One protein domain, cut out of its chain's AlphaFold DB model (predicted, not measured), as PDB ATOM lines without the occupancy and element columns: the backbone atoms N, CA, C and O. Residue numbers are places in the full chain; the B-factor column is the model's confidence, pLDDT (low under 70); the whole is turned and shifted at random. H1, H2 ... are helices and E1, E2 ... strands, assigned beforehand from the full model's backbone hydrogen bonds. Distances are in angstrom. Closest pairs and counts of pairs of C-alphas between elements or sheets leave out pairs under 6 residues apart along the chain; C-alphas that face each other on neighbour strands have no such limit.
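What this domain is: This is residues 61 to 148 of the 731 residues of an uncharacterized protein of Acidimicrobiia bacterium (UniProt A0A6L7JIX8). A hairpin of two long strands, E1 and E2, makes one end of an elongated shape, with the short strand E4 added beside E2; at the other end three short helices, H1, H2 and H3, gather loosely. Between these ends lies a small two-stranded ladder, E3 and E5, with H3 packed on E5, and the long link of residues 101 to 117 winds beside it. The printed part has 88 residues, with named elements in the order E1, E2, H1, H2, E3, E4, E5, H3. One sheet runs E1, E2, E4 and the other E3, E5, both antiparallel; the class is mixed, helices and strands. The whole is compact, with a radius of gyration of the C-alphas of 13.4 A, and spans 43 by 23 by 21 A.

How they stand to each other: Begin with the hairpin of E1, residues 61 to 66, and E2, residues 69 to 75, where N 64 and O 71 are 2.9 A apart, within hydrogen-bond range. On the other side of E2, look for E4, residues 118 to 121, antiparallel to it at 128 degrees, with N 119 and O 74 at 2.8 A. This sheet is only just strongly twisted, with C-alphas up to 4.3 A off its best plane. Next find E3, residues 98 to 100, and its antiparallel neighbour E5, residues 131 to 133; N 99 and O 132 are 2.8 A apart. From E5, look to H3, residues 138 to 147: their closest C-alphas, of Gln 132 and Asn 141, are 5.9 A apart. H2, residues 89 to 95, is close to H3 but not clearly touching, the closest C-alphas being those of Met 89 and Thr 140 at 6.9 A; their lines are only just about perpendicular, at 72 degrees. H1, residues 80 to 85, is close to H2 but not clearly touching, with the C-alphas of Thr 83 and Met 89 closest at 5.9 A. In H1, H2 and H3 every O i to N i+4 pair is within hydrogen-bond range. E1 and H3 are apart.

Where its parts are: Find C-alpha 61 at (14.585, 47.733, -27.781); from there E1 runs 15.9 A to residue 66. E2 starts at C-alpha 69 (10.436, 49.058, -43.359) and runs back 19.3 A. H1 measures 8.5 A, H2 10.1 A, E3 6.4 A, E4 9.7 A and E5 6.9 A. H3, 14.1 A long, ends at C-alpha 147 (10.200, 47.126, -12.439).

The domain as a whole: The two C-alphas farthest apart, those of Ala 67 and Glu 88, are 43.4 A apart. The printed part has no cut, and the link from E3 to E4 is long, with 17 residues. The mean pLDDT of the printed part is 75.1; look for low confidence at residues 80 to 85 and 110 to 117, among the 23 residues under 70.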
ATOM      1  N   LEU A  61      15.130  47.508 -26.444       74.50
ATOM      2  CA  LEU A  61      14.585  47.733 -27.781       74.50
ATOM      3  C   LEU A  61      15.586  47.285 -28.848       74.50
ATOM      4  O   LEU A  61      16.800  47.410 -28.678       74.50
ATOM      5  N   ARG A  62      15.073  46.805 -29.979       79.25
ATOM      6  CA  ARG A  62      15.843  46.543 -31.201       79.25
ATOM      7  C   ARG A  62      15.043  46.951 -32.428       79.25
ATOM      8  O   ARG A  62      13.813  46.932 -32.409       79.25
ATOM      9  N   LEU A  63      15.754  47.271 -33.504       78.75
ATOM     10  CA  LEU A  63      15.164  47.425 -34.829       78.75
ATOM     11  C   LEU A  63      15.508  46.221 -35.699       78.75
ATOM     12  O   LEU A  63      16.667  45.823 -35.778       78.75
ATOM     13  N   LEU A  64      14.511  45.665 -36.381       76.38
ATOM     14  CA  LEU A  64      14.701  44.599 -37.364       76.38
ATOM     15  C   LEU A  64      14.248  45.080 -38.736       76.38
ATOM     16  O   LEU A  64      13.125  45.569 -38.890       76.38
ATOM     17  N   ARG A  65      15.093  44.907 -39.754       78.00
ATOM     18  CA  ARG A  65      14.721  45.234 -41.131       78.00
ATOM     19  C   ARG A  65      13.700  44.227 -41.668       78.00
ATOM     20  O   ARG A  65      13.865  43.019 -41.530       78.00
ATOM     21  N   SER A  66      12.642  44.727 -42.297       75.12
ATOM     22  CA  SER A  66      11.603  43.947 -42.975       75.12
ATOM     23  C   SER A  66      11.384  44.473 -44.396       75.12
ATOM     24  O   SER A  66      11.816  45.575 -44.735       75.12
ATOM     25  N   ALA A  67      10.683  43.705 -45.236       67.44
ATOM     26  CA  ALA A  67      10.359  44.096 -46.610       67.44
ATOM     27  C   ALA A  67       9.538  45.402 -46.698       67.44
ATOM     28  O   ALA A  67       9.571  46.069 -47.725       67.44
ATOM     29  N   GLY A  68       8.822  45.764 -45.625       68.19
ATOM     30  CA  GLY A  68       7.991  46.971 -45.531       68.19
ATOM     31  C   GLY A  68       8.572  48.123 -44.701       68.19
ATOM     32  O   GLY A  68       7.855  49.089 -44.477       68.19
ATOM     33  N   GLY A  69       9.821  48.035 -44.219       83.12
ATOM     34  CA  GLY A  69      10.436  49.058 -43.359       83.12
ATOM     35  C   GLY A  69      11.112  48.491 -42.107       83.12
ATOM     36  O   GLY A  69      11.444  47.303 -42.047       83.12
ATOM     37  N   TRP A  70      11.327  49.341 -41.104       84.31
ATOM     38  CA  TRP A  70      11.941  48.970 -39.827       84.31
ATOM     39  C   TRP A  70      10.891  48.585 -38.788       84.31
ATOM     40  O   TRP A  70       9.947  49.327 -38.539       84.31
ATOM     41  N   ARG A  71      11.074  47.423 -38.157       86.19
ATOM     42  CA  ARG A  71      10.202  46.943 -37.082       86.19
ATOM     43  C   ARG A  71      10.844  47.208 -35.734       86.19
ATOM     44  O   ARG A  71      11.963  46.752 -35.501       86.19
ATOM     45  N   LEU A  72      10.134  47.919 -34.866       83.56
ATOM     46  CA  LEU A  72      10.541  48.154 -33.487       83.56
ATOM     47  C   LEU A  72      10.090  46.987 -32.616       83.56
ATOM     48  O   LEU A  72       8.906  46.666 -32.551       83.56
ATOM     49  N   VAL A  73      11.042  46.337 -31.958       81.75
ATOM     50  CA  VAL A  73      10.793  45.121 -31.189       81.75
ATOM     51  C   VAL A  73      11.347  45.274 -29.780       81.75
ATOM     52  O   VAL A  73      12.476  45.719 -29.585       81.75
ATOM     53  N   LEU A  74      10.537  44.894 -28.801       80.81
ATOM     54  CA  LEU A  74      10.834  44.925 -27.380       80.81
ATOM     55  C   LEU A  74      11.161  43.513 -26.875       80.81
ATOM     56  O   LEU A  74      10.355  42.600 -27.043       80.81
ATOM     57  N   GLU A  75      12.303  43.333 -26.218       73.88
ATOM     58  CA  GLU A  75      12.605  42.116 -25.457       73.88
ATOM     59  C   GLU A  75      11.927  42.184 -24.084       73.88
ATOM     60  O   GLU A  75      12.166  43.110 -23.303       73.88
ATOM     61  N   LEU A  76      11.103  41.189 -23.764       71.50
ATOM     62  CA  LEU A  76      10.585  41.013 -22.414       71.50
ATOM     63  C   LEU A  76      11.723  40.549 -21.505       71.50
ATOM     64  O   LEU A  76      12.326  39.492 -21.715       71.50
ATOM     65  N   GLN A  77      12.005  41.376 -20.503       64.25
ATOM     66  CA  GLN A  77      13.071  41.142 -19.543       64.25
ATOM     67  C   GLN A  77      12.762  39.977 -18.611       64.25
ATOM     68  O   GLN A  77      11.609  39.597 -18.402       64.25
ATOM     69  N   ASP A  78      13.822  39.444 -18.012       62.47
ATOM     70  CA  ASP A  78      13.698  38.433 -16.977       62.47
ATOM     71  C   ASP A  78      13.104  39.028 -15.692       62.47
ATOM     72  O   ASP A  78      13.738  39.822 -14.991       62.47
ATOM     73  N   LEU A  79      11.871  38.626 -15.381       70.56
ATOM     74  CA  LEU A  79      11.160  39.023 -14.166       70.56
ATOM     75  C   LEU A  79      11.483  38.118 -12.970       70.56
ATOM     76  O   LEU A  79      10.836  38.217 -11.930       70.56
ATOM     77  N   SER A  80      12.480  37.242 -13.078       59.75
ATOM     78  CA  SER A  80      12.757  36.252 -12.034       59.75
ATOM     79  C   SER A  80      13.267  36.863 -10.735       59.75
ATOM     80  O   SER A  80      12.927  36.382  -9.660       59.75
ATOM     81  N   SER A  81      14.001  37.977 -10.791       60.50
ATOM     82  CA  SER A  81      14.375  38.709  -9.573       60.50
ATOM     83  C   SER A  81      13.152  39.337  -8.892       60.50
ATOM     84  O   SER A  81      13.116  39.461  -7.666       60.50
ATOM     85  N   LEU A  82      12.128  39.702  -9.674       68.12
ATOM     86  CA  LEU A  82      10.864  40.223  -9.160       68.12
ATOM     87  C   LEU A  82      10.034  39.106  -8.512       68.12
ATOM     88  O   LEU A  82       9.545  39.301  -7.403       68.12
ATOM     89  N   THR A  83       9.939  37.928  -9.137       67.12
ATOM     90  CA  THR A  83       9.233  36.768  -8.556       67.12
ATOM     91  C   THR A  83       9.966  36.164  -7.362       67.12
ATOM     92  O   THR A  83       9.324  35.670  -6.443       67.12
ATOM     93  N   GLN A  84      11.295  36.246  -7.309       63.38
ATOM     94  CA  GLN A  84      12.064  35.812  -6.143       63.38
ATOM     95  C   GLN A  84      11.848  36.739  -4.936       63.38
ATOM     96  O   GLN A  84      11.871  36.289  -3.791       63.38
ATOM     97  N   ARG A  85      11.633  38.038  -5.183       62.94
ATOM     98  CA  ARG A  85      11.346  39.034  -4.140       62.94
ATOM     99  C   ARG A  85       9.875  39.038  -3.715       62.94
ATOM    100  O   ARG A  85       9.606  39.288  -2.542       62.94
ATOM    101  N   TYR A  86       8.965  38.760  -4.645       74.31
ATOM    102  CA  TYR A  86       7.518  38.692  -4.431       74.31
ATOM    103  C   TYR A  86       6.958  37.377  -5.008       74.31
ATOM    104  O   TYR A  86       6.409  37.373  -6.118       74.31
ATOM    105  N   PRO A  87       7.114  36.242  -4.295       69.75
ATOM    106  CA  PRO A  87       6.668  34.925  -4.762       69.75
ATOM    107  C   PRO A  87       5.177  34.860  -5.100       69.75
ATOM    108  O   PRO A  87       4.776  34.121  -5.995       69.75
ATOM    109  N   GLU A  88       4.355  35.684  -4.447       71.88
ATOM    110  CA  GLU A  88       2.920  35.812  -4.712       71.88
ATOM    111  C   GLU A  88       2.603  36.241  -6.157       71.88
ATOM    112  O   GLU A  88       1.526  35.955  -6.676       71.88
ATOM    113  N   MET A  89       3.550  36.886  -6.849       76.62
ATOM    114  CA  MET A  89       3.370  37.314  -8.238       76.62
ATOM    115  C   MET A  89       3.460  36.151  -9.237       76.62
ATOM    116  O   MET A  89       3.026  36.305 -10.378       76.62
ATOM    117  N   ILE A  90       3.982  34.982  -8.836       70.19
ATOM    118  CA  ILE A  90       4.087  33.796  -9.704       70.19
ATOM    119  C   ILE A  90       2.696  33.299 -10.111       70.19
ATOM    120  O   ILE A  90       2.476  32.958 -11.274       70.19
ATOM    121  N   GLU A  91       1.745  33.294  -9.176       71.62
ATOM    122  CA  GLU A  91       0.362  32.897  -9.446       71.62
ATOM    123  C   GLU A  91      -0.330  33.891 -10.391       71.62
ATOM    124  O   GLU A  91      -0.953  33.508 -11.386       71.62
ATOM    125  N   ASP A  92      -0.130  35.187 -10.150       77.12
ATOM    126  CA  ASP A  92      -0.659  36.245 -11.003       77.12
ATOM    127  C   ASP A  92      -0.087  36.167 -12.433       77.12
ATOM    128  O   ASP A  92      -0.831  36.310 -13.407       77.12
ATOM    129  N   PHE A  93       1.214  35.897 -12.585       75.12
ATOM    130  CA  PHE A  93       1.861  35.721 -13.889       75.12
ATOM    131  C   PHE A  93       1.432  34.437 -14.599       75.12
ATOM    132  O   PHE A  93       1.313  34.438 -15.830       75.12
ATOM    133  N   SER A  94       1.177  33.353 -13.861       69.25
ATOM    134  CA  SER A  94       0.789  32.071 -14.452       69.25
ATOM    135  C   SER A  94      -0.653  32.082 -14.963       69.25
ATOM    136  O   SER A  94      -0.917  31.582 -16.058       69.25
ATOM    137  N   GLN A  95      -1.576  32.718 -14.235       73.50
ATOM    138  CA  GLN A  95      -3.013  32.660 -14.523       73.50
ATOM    139  C   GLN A  95      -3.533  33.821 -15.387       73.50
ATOM    140  O   GLN A  95      -4.582  33.689 -16.033       73.50
ATOM    141  N   ARG A  96      -2.838  34.967 -15.435       78.69
ATOM    142  CA  ARG A  96      -3.345  36.187 -16.095       78.69
ATOM    143  C   ARG A  96      -2.621  36.505 -17.397       78.69
ATOM    144  O   ARG A  96      -1.463  36.164 -17.608       78.69
ATOM    145  N   ARG A  97      -3.338  37.167 -18.309       83.50
ATOM    146  CA  ARG A  97      -2.777  37.697 -19.562       83.50
ATOM    147  C   ARG A  97      -2.101  39.039 -19.292       83.50
ATOM    148  O   ARG A  97      -2.622  39.833 -18.511       83.50
ATOM    149  N   CYS A  98      -0.995  39.312 -19.979       83.88
ATOM    150  CA  CYS A  98      -0.287  40.588 -19.878       83.88
ATOM    151  C   CYS A  98      -0.544  41.447 -21.115       83.88
ATOM    152  O   CYS A  98      -0.296  41.020 -22.237       83.88
ATOM    153  N   ARG A  99      -1.000  42.681 -20.925       86.06
ATOM    154  CA  ARG A  99      -1.010  43.708 -21.961       86.06
ATOM    155  C   ARG A  99       0.361  44.382 -22.006       86.06
ATOM    156  O   ARG A  99       0.884  44.756 -20.960       86.06
ATOM    157  N   VAL A 100       0.919  44.526 -23.207       86.44
ATOM    158  CA  VAL A 100       2.146  45.295 -23.456       86.44
ATOM    159  C   VAL A 100       1.754  46.598 -24.142       86.44
ATOM    160  O   VAL A 100       1.001  46.578 -25.121       86.44
ATOM    161  N   ASN A 101       2.213  47.731 -23.620       83.69
ATOM    162  CA  ASN A 101       1.983  49.034 -24.234       83.69
ATOM    163  C   ASN A 101       2.643  49.085 -25.626       83.69
ATOM    164  O   ASN A 101       3.760  48.602 -25.791       83.69
ATOM    165  N   GLY A 102       1.940  49.615 -26.627       79.88
ATOM    166  CA  GLY A 102       2.384  49.591 -28.026       79.88
ATOM    167  C   GLY A 102       2.073  48.298 -28.798       79.88
ATOM    168  O   GLY A 102       2.571  48.113 -29.906       79.88
ATOM    169  N   THR A 103       1.229  47.405 -28.262       82.75
ATOM    170  CA  THR A 103       0.787  46.172 -28.949       82.75
ATOM    171  C   THR A 103      -0.737  46.059 -29.028       82.75
ATOM    172  O   THR A 103      -1.444  46.467 -28.104       82.75
ATOM    173  N   GLN A 104      -1.259  45.450 -30.102       73.75
ATOM    174  CA  GLN A 104      -2.703  45.187 -30.236       73.75
ATOM    175  C   GLN A 104      -3.194  44.033 -29.351       73.75
ATOM    176  O   GLN A 104      -4.303  44.075 -28.819       73.75
ATOM    177  N   GLN A 105      -2.394  42.971 -29.216       75.12
ATOM    178  CA  GLN A 105      -2.808  41.740 -28.548       75.12
ATOM    179  C   GLN A 105      -2.114  41.571 -27.200       75.12
ATOM    180  O   GLN A 105      -0.894  41.634 -27.094       75.12
ATOM    181  N   ALA A 106      -2.901  41.257 -26.172       80.69
ATOM    182  CA  ALA A 106      -2.349  40.843 -24.891       80.69
ATOM    183  C   ALA A 106      -1.622  39.498 -25.028       80.69
ATOM    184  O   ALA A 106      -2.163  38.539 -25.595       80.69
ATOM    185  N   LEU A 107      -0.441  39.415 -24.425       77.88
ATOM    186  CA  LEU A 107       0.324  38.190 -24.270       77.88
ATOM    187  C   LEU A 107      -0.517  37.113 -23.575       77.88
ATOM    188  O   LEU A 107      -1.401  37.392 -22.753       77.88
ATOM    189  N   ALA A 108      -0.245  35.863 -23.936       70.75
ATOM    190  CA  ALA A 108      -0.879  34.705 -23.323       70.75
ATOM    191  C   ALA A 108      -0.541  34.607 -21.824       70.75
ATOM    192  O   ALA A 108       0.383  35.252 -21.325       70.75
ATOM    193  N   ARG A 109      -1.308  33.784 -21.109       70.75
ATOM    194  CA  ARG A 109      -1.031  33.443 -19.710       70.75
ATOM    195  C   ARG A 109       0.373  32.850 -19.580       70.75
ATOM    196  O   ARG A 109       0.859  32.244 -20.532       70.75
ATOM    197  N   SER A 110       1.028  33.045 -18.436       62.62
ATOM    198  CA  SER A 110       2.400  32.577 -18.179       62.62
ATOM    199  C   SER A 110       3.492  33.184 -19.075       62.62
ATOM    200  O   SER A 110       4.663  32.884 -18.878       62.62
ATOM    201  N   ALA A 111       3.169  34.069 -20.029       63.16
ATOM    202  CA  ALA A 111       4.158  34.608 -20.969       63.16
ATOM    203  C   ALA A 111       5.259  35.446 -20.300       63.16
ATOM    204  O   ALA A 111       6.344  35.553 -20.855       63.16
ATOM    205  N   LEU A 112       4.981  36.028 -19.129       68.62
ATOM    206  CA  LEU A 112       5.942  36.812 -18.349       68.62
ATOM    207  C   LEU A 112       6.891  35.959 -17.489       68.62
ATOM    208  O   LEU A 112       7.864  36.490 -16.964       68.62
ATOM    209  N   LEU A 113       6.622  34.656 -17.338       61.44
ATOM    210  CA  LEU A 113       7.496  33.730 -16.603       61.44
ATOM    211  C   LEU A 113       8.715  33.289 -17.433       61.44
ATOM    212  O   LEU A 113       9.623  32.651 -16.901       61.44
ATOM    213  N   TRP A 114       8.743  33.642 -18.722       51.31
ATOM    214  CA  TRP A 114       9.766  33.234 -19.679       51.31
ATOM    215  C   TRP A 114      10.501  34.464 -20.244       51.31
ATOM    216  O   TRP A 114       9.879  35.267 -20.946       51.31
ATOM    217  N   PRO A 115      11.809  34.634 -19.966       52.44
ATOM    218  CA  PRO A 115      12.603  35.729 -20.525       52.44
ATOM    219  C   PRO A 115      12.926  35.528 -22.014       52.44
ATOM    220  O   PRO A 115      12.844  34.420 -22.541       52.44
ATOM    221  N   GLY A 116      13.347  36.601 -22.692       51.53
ATOM    222  CA  GLY A 116      13.918  36.527 -24.047       51.53
ATOM    223  C   GLY A 116      12.889  36.495 -25.177       51.53
ATOM    224  O   GLY A 116      13.228  36.254 -26.339       51.53
ATOM    225  N   ARG A 117      11.614  36.749 -24.859       63.53
ATOM    226  CA  ARG A 117      10.563  36.897 -25.863       63.53
ATOM    227  C   ARG A 117      10.611  38.289 -26.475       63.53
ATOM    228  O   ARG A 117      10.564  39.290 -25.769       63.53
ATOM    229  N   TRP A 118      10.606  38.331 -27.797       71.44
ATOM    230  CA  TRP A 118      10.537  39.558 -28.575       71.44
ATOM    231  C   TRP A 118       9.083  39.882 -28.929       71.44
ATOM    232  O   TRP A 118       8.335  39.013 -29.385       71.44
ATOM    233  N   VAL A 119       8.677  41.126 -28.703       77.88
ATOM    234  CA  VAL A 119       7.327  41.630 -28.957       77.88
ATOM    235  C   VAL A 119       7.427  42.832 -29.880       77.88
ATOM    236  O   VAL A 119       8.077  43.819 -29.554       77.88
ATOM    237  N   GLU A 120       6.808  42.743 -31.053       81.69
ATOM    238  CA  GLU A 120       6.784  43.851 -32.006       81.69
ATOM    239  C   GLU A 120       5.825  44.943 -31.528       81.69
ATOM    240  O   GLU A 120       4.680  44.659 -31.170       81.69
ATOM    241  N   LEU A 121       6.309  46.184 -31.524       83.69
ATOM    242  CA  LEU A 121       5.515  47.367 -31.237       83.69
ATOM    243  C   LEU A 121       4.919  47.876 -32.552       83.69
ATOM    244  O   LEU A 121       5.646  48.176 -33.504       83.69
ATOM    245  N   THR A 122       3.590  47.935 -32.597       81.19
ATOM    246  CA  THR A 122       2.807  48.316 -33.783       81.19
ATOM    247  C   THR A 122       1.808  49.436 -33.508       81.19
ATOM    248  O   THR A 122       1.310  50.057 -34.439       81.19
ATOM    249  N   GLU A 123       1.476  49.672 -32.238       81.56
ATOM    250  CA  GLU A 123       0.501  50.677 -31.809       81.56
ATOM    251  C   GLU A 123       1.192  51.878 -31.155       81.56
ATOM    252  O   GLU A 123       2.287  51.712 -30.605       81.56
ATOM    253  N   PRO A 124       0.531  53.050 -31.130       77.81
ATOM    254  CA  PRO A 124       0.992  54.208 -30.381       77.81
ATOM    255  C   PRO A 124       1.290  53.899 -28.916       77.81
ATOM    256  O   PRO A 124       0.536  53.190 -28.233       77.81
ATOM    257  N   LEU A 125       2.388  54.460 -28.417       78.81
ATOM    258  CA  LEU A 125       2.789  54.297 -27.026       78.81
ATOM    259  C   LEU A 125       2.003  55.275 -26.156       78.81
ATOM    260  O   LEU A 125       2.163  56.486 -26.243       78.81
ATOM    261  N   SER A 126       1.130  54.734 -25.311       73.50
ATOM    262  CA  SER A 126       0.351  55.533 -24.359       73.50
ATOM    263  C   SER A 126       1.175  55.908 -23.119       73.50
ATOM    264  O   SER A 126       2.105  55.185 -22.773       73.50
ATOM    265  N   ASP A 127       0.782  56.942 -22.369       68.81
ATOM    266  CA  ASP A 127       1.416  57.337 -21.086       68.81
ATOM    267  C   ASP A 127       1.232  56.309 -19.935       68.81
ATOM    268  O   ASP A 127       1.477  56.599 -18.763       68.81
ATOM    269  N   GLY A 128       0.741  55.104 -20.238       72.44
ATOM    270  CA  GLY A 128       0.495  54.029 -19.279       72.44
ATOM    271  C   GLY A 128       1.705  53.116 -19.019       72.44
ATOM    272  O   GLY A 128       2.731  53.203 -19.698       72.44
ATOM    273  N   PRO A 129       1.585  52.185 -18.051       81.19
ATOM    274  CA  PRO A 129       2.643  51.229 -17.727       81.19
ATOM    275  C   PRO A 129       2.984  50.331 -18.924       81.19
ATOM    276  O   PRO A 129       2.092  49.897 -19.658       81.19
ATOM    277  N   LEU A 130       4.273  50.012 -19.102       82.25
ATOM    278  CA  LEU A 130       4.750  49.180 -20.215       82.25
ATOM    279  C   LEU A 130       4.136  47.775 -20.191       82.25
ATOM    280  O   LEU A 130       3.761  47.246 -21.236       82.25
ATOM    281  N   LEU A 131       4.030  47.184 -19.000       85.94
ATOM    282  CA  LEU A 131       3.442  45.870 -18.768       85.94
ATOM    283  C   LEU A 131       2.292  45.996 -17.769       85.94
ATOM    284  O   LEU A 131       2.449  46.590 -16.704       85.94
ATOM    285  N   GLN A 132       1.145  45.405 -18.099       87.88
ATOM    286  CA  GLN A 132      -0.025  45.396 -17.227       87.88
ATOM    287  C   GLN A 132      -0.731  44.040 -17.272       87.88
ATOM    288  O   GLN A 132      -1.177  43.592 -18.328       87.88
ATOM    289  N   LEU A 133      -0.897  43.393 -16.122       87.06
ATOM    290  CA  LEU A 133      -1.696  42.178 -16.010       87.06
ATOM    291  C   LEU A 133      -3.188  42.512 -15.988       87.06
ATOM    292  O   LEU A 133      -3.667  43.309 -15.174       87.06
ATOM    293  N   ILE A 134      -3.935  41.850 -16.866       85.38
ATOM    294  CA  ILE A 134      -5.381  42.023 -16.988       85.38
ATOM    295  C   ILE A 134      -6.064  41.357 -15.790       85.38
ATOM    296  O   ILE A 134      -5.920  40.154 -15.577       85.38
ATOM    297  N   GLY A 135      -6.825  42.144 -15.027       80.19
ATOM    298  CA  GLY A 135      -7.558  41.668 -13.851       80.19
ATOM    299  C   GLY A 135      -6.691  41.461 -12.606       80.19
ATOM    300  O   GLY A 135      -7.141  40.789 -11.682       80.19
ATOM    301  N   ALA A 136      -5.465  42.003 -12.583       85.50
ATOM    302  CA  ALA A 136      -4.610  41.950 -11.403       85.50
ATOM    303  C   ALA A 136      -4.803  43.104 -10.428       85.50
ATOM    304  O   ALA A 136      -5.332  44.153 -10.789       85.50
ATOM    305  N   SER A 137      -4.360  42.883  -9.185       83.56
ATOM    306  CA  SER A 137      -4.420  43.900  -8.139       83.56
ATOM    307  C   SER A 137      -3.580  45.127  -8.512       83.56
ATOM    308  O   SER A 137      -2.535  45.005  -9.162       83.56
ATOM    309  N   ASP A 138      -4.003  46.309  -8.055       82.31
ATOM    310  CA  ASP A 138      -3.254  47.556  -8.263       82.31
ATOM    311  C   ASP A 138      -1.842  47.477  -7.671       82.31
ATOM    312  O   ASP A 138      -0.907  48.072  -8.198       82.31
ATOM    313  N   ARG A 139      -1.665  46.681  -6.610       79.06
ATOM    314  CA  ARG A 139      -0.360  46.421  -6.001       79.06
ATOM    315  C   ARG A 139       0.550  45.610  -6.930       79.06
ATOM    316  O   ARG A 139       1.686  46.016  -7.149       79.06
ATOM    317  N   THR A 140       0.051  44.513  -7.509       80.88
ATOM    318  CA  THR A 140       0.798  43.679  -8.473       80.88
ATOM    319  C   THR A 140       1.201  44.500  -9.700       80.88
ATOM    320  O   THR A 140       2.362  44.494 -10.109       80.88
ATOM    321  N   ASN A 141       0.251  45.250 -10.268       85.81
ATOM    322  CA  ASN A 141       0.508  46.102 -11.430       85.81
ATOM    323  C   ASN A 141       1.412  47.301 -11.093       85.81
ATOM    324  O   ASN A 141       2.202  47.708 -11.940       85.81
ATOM    325  N   GLY A 142       1.360  47.823  -9.865       80.06
ATOM    326  CA  GLY A 142       2.289  48.842  -9.375       80.06
ATOM    327  C   GLY A 142       3.731  48.336  -9.335       80.06
ATOM    328  O   GLY A 142       4.611  48.954  -9.927       80.06
ATOM    329  N   HIS A 143       3.965  47.160  -8.740       80.69
ATOM    330  CA  HIS A 143       5.295  46.537  -8.719       80.69
ATOM    331  C   HIS A 143       5.828  46.243 -10.126       80.69
ATOM    332  O   HIS A 143       7.001  46.482 -10.402       80.69
ATOM    333  N   LEU A 144       4.966  45.774 -11.033       80.38
ATOM    334  CA  LEU A 144       5.337  45.508 -12.423       80.38
ATOM    335  C   LEU A 144       5.688  46.798 -13.190       80.38
ATOM    336  O   LEU A 144       6.661  46.819 -13.943       80.38
ATOM    337  N   SER A 145       4.935  47.879 -12.966       78.12
ATOM    338  CA  SER A 145       5.193  49.199 -13.556       78.12
ATOM    339  C   SER A 145       6.470  49.852 -13.023       78.12
ATOM    340  O   SER A 145       7.108  50.629 -13.734       78.12
ATOM    341  N   ASP A 146       6.835  49.585 -11.772       71.56
ATOM    342  CA  ASP A 146       8.084  50.078 -11.195       71.56
ATOM    343  C   ASP A 146       9.296  49.303 -11.716       71.56
ATOM    344  O   ASP A 146      10.361  49.889 -11.890       71.56
ATOM    345  N   TYR A 147       9.121  48.012 -12.011       68.94
ATOM    346  CA  TYR A 147      10.200  47.126 -12.439       68.94
ATOM    347  C   TYR A 147      10.566  47.258 -13.929       68.94
ATOM    348  O   TYR A 147      11.739  47.132 -14.272       68.94
ATOM    349  N   CYS A 148       9.592  47.538 -14.806       69.25
ATOM    350  CA  CYS A 148       9.796  47.649 -16.258       69.25
ATOM    351  C   CYS A 148       9.353  49.017 -16.791       69.25
ATOM    352  O   CYS A 148       8.155  49.264 -16.963       69.25
TER     353      CYS A 148